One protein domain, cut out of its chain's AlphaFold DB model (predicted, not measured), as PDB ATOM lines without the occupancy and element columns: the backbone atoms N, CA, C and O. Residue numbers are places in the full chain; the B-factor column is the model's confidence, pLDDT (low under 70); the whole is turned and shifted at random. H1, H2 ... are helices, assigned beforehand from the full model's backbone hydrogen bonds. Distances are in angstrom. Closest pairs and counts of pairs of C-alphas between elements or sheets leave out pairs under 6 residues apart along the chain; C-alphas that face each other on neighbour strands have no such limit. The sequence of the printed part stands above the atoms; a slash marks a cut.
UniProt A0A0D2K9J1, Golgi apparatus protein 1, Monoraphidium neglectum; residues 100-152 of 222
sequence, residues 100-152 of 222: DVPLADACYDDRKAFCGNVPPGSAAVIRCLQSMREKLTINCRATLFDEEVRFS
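Overview. This is residues 100 to 152 of the 222 residues of the protein "Golgi apparatus protein 1" of Monoraphidium neglectum (UniProt A0A0D2K9J1). The longest helix, H4, makes one side of a compact body, with short H1 running back beside its first half. Short H2 and H3 make the other side, nearly at right angles to each other, joined by a loop. The 53 printed residues hold four named helices, H1 to H4 in chain order, and no named strand: all helix, radius of gyration of the C-alphas 9.9 A, spans 26 by 23 by 19 A.

Arrangement. H4, residues 138 to 152, touches H1, residues 101 to 106, the closest C-alphas being Ala 106 and Cys 140, 4.8 A; they run opposite ways at a shallow tilt of 33 degrees, only just short of steep. H2, residues 108 to 114, touches H3, residues 124 to 131, at Arg 111 and Leu 129, closest C-alphas 6.9 A, only just about perpendicular at 71 degrees. H3 is close to but not clearly touching H4, closest C-alphas Gln 130 and Leu 144, 7.7 A. H1 and H3 are apart. In H1, H2, H3 and H4 every O i to N i+4 pair is within hydrogen-bond range.

Along the chain. H4 is 20.9 A from first to last C-alpha; C-alpha 138 is at (123.543, 123.323, 88.652), and C-alpha 152 is at (102.925, 126.055, 86.733). H1 spans 8.4 A, H2 10.4 A and H3 10.7 A.

Size, cuts and confidence. The C-alphas of Asn 117 and Ser 152 are farthest apart, 26.9 A. The printed part has no cut and no long link; no printed residue is under 70 in pLDDT.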
ATOM      1  N   ASP A 100     108.932 114.421  96.485       95.81
ATOM      2  CA  ASP A 100     109.469 114.669  95.155       95.81
ATOM      3  C   ASP A 100     110.880 114.074  95.083       95.81
ATOM      4  O   ASP A 100     111.858 114.695  95.497       95.81
ATOM      5  N   VAL A 101     110.987 112.819  94.641       93.94
ATOM      6  CA  VAL A 101     112.267 112.097  94.671       93.94
ATOM      7  C   VAL A 101     113.338 112.761  93.794       93.94
ATOM      8  O   VAL A 101     114.439 112.965  94.314       93.94
ATOM      9  N   PRO A 102     113.061 113.152  92.530       93.88
ATOM     10  CA  PRO A 102     114.023 113.898  91.719       93.88
ATOM     11  C   PRO A 102     114.563 115.133  92.436       93.88
ATOM     12  O   PRO A 102     115.782 115.306  92.527       93.88
ATOM     13  N   LEU A 103     113.675 115.964  92.988       96.62
ATOM     14  CA  LEU A 103     114.079 117.199  93.647       96.62
ATOM     15  C   LEU A 103     114.820 116.934  94.961       96.62
ATOM     16  O   LEU A 103     115.834 117.578  95.234       96.62
ATOM     17  N   ALA A 104     114.348 115.984  95.774       96.44
ATOM     18  CA  ALA A 104     114.986 115.608  97.033       96.44
ATOM     19  C   ALA A 104     116.427 115.139  96.834       96.44
ATOM     20  O   ALA A 104     117.307 115.534  97.604       96.44
ATOM     21  N   ASP A 105     116.653 114.314  95.814       95.81
ATOM     22  CA  ASP A 105     117.956 113.718  95.548       95.81
ATOM     23  C   ASP A 105     118.892 114.744  94.884       95.81
ATOM     24  O   ASP A 105     120.028 114.916  95.331       95.81
ATOM     25  N   ALA A 106     118.407 115.511  93.898       97.69
ATOM     26  CA  ALA A 106     119.198 116.550  93.231       97.69
ATOM     27  C   ALA A 106     119.610 117.693  94.175       97.69
ATOM     28  O   ALA A 106     120.698 118.253  94.031       97.69
ATOM     29  N   CYS A 107     118.754 118.038  95.142       98.25
ATOM     30  CA  CYS A 107     118.968 119.138  96.083       98.25
ATOM     31  C   CYS A 107     119.439 118.700  97.473       98.25
ATOM     32  O   CYS A 107     119.408 119.518  98.394       98.25
ATOM     33  N   TYR A 108     119.863 117.447  97.668       97.88
ATOM     34  CA  TYR A 108     120.204 116.924  98.996       97.88
ATOM     35  C   TYR A 108     121.248 117.786  99.734       97.88
ATOM     36  O   TYR A 108     120.999 118.257 100.851       97.88
ATOM     37  N   ASP A 109     122.393 118.043  99.095       98.31
ATOM     38  CA  ASP A 109     123.488 118.811  99.698       98.31
ATOM     39  C   ASP A 109     123.146 120.300  99.833       98.31
ATOM     40  O   ASP A 109     123.406 120.906 100.876       98.31
ATOM     41  N   ASP A 110     122.488 120.881  98.828       98.50
ATOM     42  CA  ASP A 110     122.056 122.282  98.845       98.50
ATOM     43  C   ASP A 110     121.025 122.545  99.950       98.50
ATOM     44  O   ASP A 110     121.123 123.524 100.699       98.50
ATOM     45  N   ARG A 111     120.062 121.632 100.122       97.94
ATOM     46  CA  ARG A 111     119.098 121.677 101.222       97.94
ATOM     47  C   ARG A 111     119.826 121.654 102.558       97.94
ATOM     48  O   ARG A 111     119.493 122.456 103.427       97.94
ATOM     49  N   LYS A 112     120.802 120.762 102.741       97.88
ATOM     50  CA  LYS A 112     121.573 120.675 103.988       97.88
ATOM     51  C   LYS A 112     122.369 121.956 104.254       97.88
ATOM     52  O   LYS A 112     122.400 122.417 105.393       97.88
ATOM     53  N   ALA A 113     122.971 122.536 103.216       98.00
ATOM     54  CA  ALA A 113     123.805 123.729 103.319       98.00
ATOM     55  C   ALA A 113     123.001 125.009 103.596       98.00
ATOM     56  O   ALA A 113     123.413 125.825 104.421       98.00
ATOM     57  N   PHE A 114     121.861 125.193 102.923       98.19
ATOM     58  CA  PHE A 114     121.139 126.471 102.924       98.19
ATOM     59  C   PHE A 114     119.781 126.432 103.632       98.19
ATOM     60  O   PHE A 114     119.310 127.469 104.095       98.19
ATOM     61  N   CYS A 115     119.161 125.255 103.746       97.94
ATOM     62  CA  CYS A 115     117.779 125.078 104.209       97.94
ATOM     63  C   CYS A 115     117.631 124.022 105.321       97.94
ATOM     64  O   CYS A 115     116.520 123.583 105.606       97.94
ATOM     65  N   GLY A 116     118.729 123.612 105.971       95.69
ATOM     66  CA  GLY A 116     118.734 122.503 106.936       95.69
ATOM     67  C   GLY A 116     117.900 122.743 108.201       95.69
ATOM     68  O   GLY A 116     117.450 121.786 108.822       95.69
ATOM     69  N   ASN A 117     117.649 124.009 108.549       96.06
ATOM     70  CA  ASN A 117     116.832 124.406 109.705       96.06
ATOM     71  C   ASN A 117     115.355 124.650 109.351       96.06
ATOM     72  O   ASN A 117     114.572 125.037 110.217       96.06
ATOM     73  N   VAL A 118     114.977 124.489 108.081       97.06
ATOM     74  CA  VAL A 118     113.600 124.698 107.632       97.06
ATOM     75  C   VAL A 118     112.809 123.411 107.877       97.06
ATOM     76  O   VAL A 118     113.221 122.354 107.387       97.06
ATOM     77  N   PRO A 119     111.688 123.463 108.621       93.19
ATOM     78  CA  PRO A 119     110.858 122.284 108.824       93.19
ATOM     79  C   PRO A 119     110.292 121.793 107.481       93.19
ATOM     80  O   PRO A 119     109.981 122.612 106.611       93.19
ATOM     81  N   PRO A 120     110.170 120.469 107.280       91.75
ATOM     82  CA  PRO A 120     109.539 119.927 106.084       91.75
ATOM     83  C   PRO A 120     108.025 120.196 106.080       91.75
ATOM     84  O   PRO A 120     107.441 120.579 107.095       91.75
ATOM     85  N   GLY A 121     107.393 119.962 104.933       92.50
ATOM     86  CA  GLY A 121     105.973 120.231 104.719       92.50
ATOM     87  C   GLY A 121     105.674 121.672 104.304       92.50
ATOM     88  O   GLY A 121     106.555 122.531 104.219       92.50
ATOM     89  N   SER A 122     104.405 121.914 103.979       92.62
ATOM     90  CA  SER A 122     103.863 123.206 103.532       92.62
ATOM     91  C   SER A 122     104.674 123.952 102.452       92.62
ATOM     92  O   SER A 122     104.673 125.182 102.398       92.62
ATOM     93  N   ALA A 123     105.392 123.212 101.606       96.19
ATOM     94  CA  ALA A 123     106.362 123.684 100.619       96.19
ATOM     95  C   ALA A 123     107.488 124.572 101.195       96.19
ATOM     96  O   ALA A 123     108.161 125.287 100.451       96.19
ATOM     97  N   ALA A 124     107.730 124.535 102.510       96.88
ATOM     98  CA  ALA A 124     108.655 125.442 103.188       96.88
ATOM     99  C   ALA A 124     110.106 125.259 102.714       96.88
ATOM    100  O   ALA A 124     110.794 126.233 102.405       96.88
ATOM    101  N   VAL A 125     110.562 124.008 102.590       97.94
ATOM    102  CA  VAL A 125     111.910 123.705 102.079       97.94
ATOM    103  C   VAL A 125     112.045 124.092 100.604       97.94
ATOM    104  O   VAL A 125     113.060 124.671 100.227       97.94
ATOM    105  N   ILE A 126     111.012 123.852  99.789       97.81
ATOM    106  CA  ILE A 126     110.992 124.234  98.366       97.81
ATOM    107  C   ILE A 126     111.130 125.757  98.234       97.81
ATOM    108  O   ILE A 126     112.009 126.233  97.519       97.81
ATOM    109  N   ARG A 127     110.364 126.536  99.013       96.25
ATOM    110  CA  ARG A 127     110.495 128.005  99.078       96.25
ATOM    111  C   ARG A 127     111.884 128.469  99.477       96.25
ATOM    112  O   ARG A 127     112.405 129.433  98.916       96.25
ATOM    113  N   CYS A 128     112.486 127.799 100.454       98.06
ATOM    114  CA  CYS A 128     113.845 128.114 100.858       98.06
ATOM    115  C   CYS A 128     114.829 127.909  99.696       98.06
ATOM    116  O   CYS A 128     115.602 128.821  99.397       98.06
ATOM    117  N   LEU A 129     114.745 126.781  98.983       98.06
ATOM    118  CA  LEU A 129     115.577 126.521  97.804       98.06
ATOM    119  C   LEU A 129     115.349 127.574  96.707       98.06
ATOM    120  O   LEU A 129     116.318 128.134  96.199       98.06
ATOM    121  N   GLN A 130     114.095 127.945  96.426       95.69
ATOM    122  CA  GLN A 130     113.759 129.026  95.485       95.69
ATOM    123  C   GLN A 130     114.413 130.362  95.870       95.69
ATOM    124  O   GLN A 130     114.933 131.072  95.010       95.69
ATOM    125  N   SER A 131     114.451 130.699  97.165       95.44
ATOM    126  CA  SER A 131     115.108 131.922  97.653       95.44
ATOM    127  C   SER A 131     116.641 131.879  97.549       95.44
ATOM    128  O   SER A 131     117.291 132.923  97.483       95.44
ATOM    129  N   MET A 132     117.218 130.676  97.500       97.12
ATOM    130  CA  MET A 132     118.658 130.427  97.418       97.12
ATOM    131  C   MET A 132     119.115 130.074  95.998       97.12
ATOM    132  O   MET A 132     120.264 129.680  95.830       97.12
ATOM    133  N   ARG A 133     118.257 130.248  94.980       94.81
ATOM    134  CA  ARG A 133     118.447 129.784  93.591       94.81
ATOM    135  C   ARG A 133     119.841 130.028  93.012       94.81
ATOM    136  O   ARG A 133     120.409 129.136  92.393       94.81
ATOM    137  N   GLU A 134     120.404 131.212  93.234       95.62
ATOM    138  CA  GLU A 134     121.725 131.598  92.711       95.62
ATOM    139  C   GLU A 134     122.904 130.888  93.394       95.62
ATOM    140  O   GLU A 134     124.015 130.892  92.873       95.62
ATOM    141  N   LYS A 135     122.677 130.292  94.567       97.50
ATOM    142  CA  LYS A 135     123.679 129.559  95.352       97.50
ATOM    143  C   LYS A 135     123.587 128.045  95.180       97.50
ATOM    144  O   LYS A 135     124.493 127.350  95.631       97.50
ATOM    145  N   LEU A 136     122.503 127.551  94.580       98.25
ATOM    146  CA  LEU A 136     122.285 126.125  94.373       98.25
ATOM    147  C   LEU A 136     123.265 125.571  93.338       98.25
ATOM    148  O   LEU A 136     123.671 126.265  92.398       98.25
ATOM    149  N   THR A 137     123.586 124.288  93.468       98.50
ATOM    150  CA  THR A 137     124.287 123.553  92.416       98.50
ATOM    151  C   THR A 137     123.489 123.557  91.109       98.50
ATOM    152  O   THR A 137     122.266 123.721  91.093       98.50
ATOM    153  N   ILE A 138     124.179 123.355  89.980       97.88
ATOM    154  CA  ILE A 138     123.543 123.323  88.652       97.88
ATOM    155  C   ILE A 138     122.430 122.271  88.608       97.88
ATOM    156  O   ILE A 138     121.354 122.573  88.100       97.88
ATOM    157  N   ASN A 139     122.672 121.087  89.179       97.81
ATOM    158  CA  ASN A 139     121.707 119.989  89.194       97.81
ATOM    159  C   ASN A 139     120.465 120.354  90.012       97.81
ATOM    160  O   ASN A 139     119.371 120.345  89.462       97.81
ATOM    161  N   CYS A 140     120.624 120.769  91.275       98.44
ATOM    162  CA  CYS A 140     119.488 121.176  92.103       98.44
ATOM    163  C   CYS A 140     118.693 122.324  91.471       98.44
ATOM    164  O   CYS A 140     117.466 122.295  91.439       98.44
ATOM    165  N   ARG A 141     119.380 123.333  90.923       97.62
ATOM    166  CA  ARG A 141     118.730 124.479  90.277       97.62
ATOM    167  C   ARG A 141     117.952 124.084  89.021       97.62
ATOM    168  O   ARG A 141     116.899 124.669  88.777       97.62
ATOM    169  N   ALA A 142     118.486 123.163  88.219       96.69
ATOM    170  CA  ALA A 142     117.819 122.661  87.021       96.69
ATOM    171  C   ALA A 142     116.578 121.847  87.398       96.69
ATOM    172  O   ALA A 142     115.489 122.193  86.962       96.69
ATOM    173  N   THR A 143     116.711 120.875  88.305       96.75
ATOM    174  CA  THR A 143     115.573 120.067  88.764       96.75
ATOM    175  C   THR A 143     114.507 120.923  89.448       96.75
ATOM    176  O   THR A 143     113.330 120.774  89.151       96.75
ATOM    177  N   LEU A 144     114.891 121.894  90.288       97.12
ATOM    178  CA  LEU A 144     113.942 122.846  90.877       97.12
ATOM    179  C   LEU A 144     113.173 123.628  89.806       97.12
ATOM    180  O   LEU A 144     111.980 123.859  89.962       97.12
ATOM    181  N   PHE A 145     113.847 124.043  88.733       95.06
ATOM    182  CA  PHE A 145     113.201 124.739  87.626       95.06
ATOM    183  C   PHE A 145     112.225 123.832  86.869       95.06
ATOM    184  O   PHE A 145     111.107 124.265  86.597       95.06
ATOM    185  N   ASP A 146     112.615 122.592  86.572       93.44
ATOM    186  CA  ASP A 146     111.748 121.618  85.899       93.44
ATOM    187  C   ASP A 146     110.469 121.374  86.718       93.44
ATOM    188  O   ASP A 146     109.361 121.392  86.175       93.44
ATOM    189  N   GLU A 147     110.604 121.279  88.044       94.38
ATOM    190  CA  GLU A 147     109.474 121.161  88.966       94.38
ATOM    191  C   GLU A 147     108.566 122.392  88.983       94.38
ATOM    192  O   GLU A 147     107.338 122.282  88.938       94.38
ATOM    193  N   GLU A 148     109.142 123.594  88.999       93.69
ATOM    194  CA  GLU A 148     108.364 124.833  88.930       93.69
ATOM    195  C   GLU A 148     107.576 124.943  87.620       93.69
ATOM    196  O   GLU A 148     106.412 125.359  87.638       93.69
ATOM    197  N   VAL A 149     108.182 124.546  86.497       91.50
ATOM    198  CA  VAL A 149     107.513 124.492  85.191       91.50
ATOM    199  C   VAL A 149     106.378 123.474  85.231       91.50
ATOM    200  O   VAL A 149     105.243 123.824  84.894       91.50
ATOM    201  N   ARG A 150     106.637 122.256  85.720       89.75
ATOM    202  CA  ARG A 150     105.633 121.192  85.868       89.75
ATOM    203  C   ARG A 150     104.438 121.644  86.710       89.75
ATOM    204  O   ARG A 150     103.284 121.457  86.325       89.75
ATOM    205  N   PHE A 151     104.684 122.314  87.833       92.38
ATOM    206  CA  PHE A 151     103.623 122.799  88.722       92.38
ATOM    207  C   PHE A 151     102.941 124.088  88.238       92.38
ATOM    208  O   PHE A 151     101.881 124.450  88.761       92.38
ATOM    209  N   SER A 152     103.498 124.798  87.251       90.56
ATOM    210  CA  SER A 152     102.925 126.055  86.733       90.56
ATOM    211  C   SER A 152     101.583 125.864  86.012       90.56
ATOM    212  O   SER A 152     100.775 126.796  85.940       90.56
TER     213      SER A 152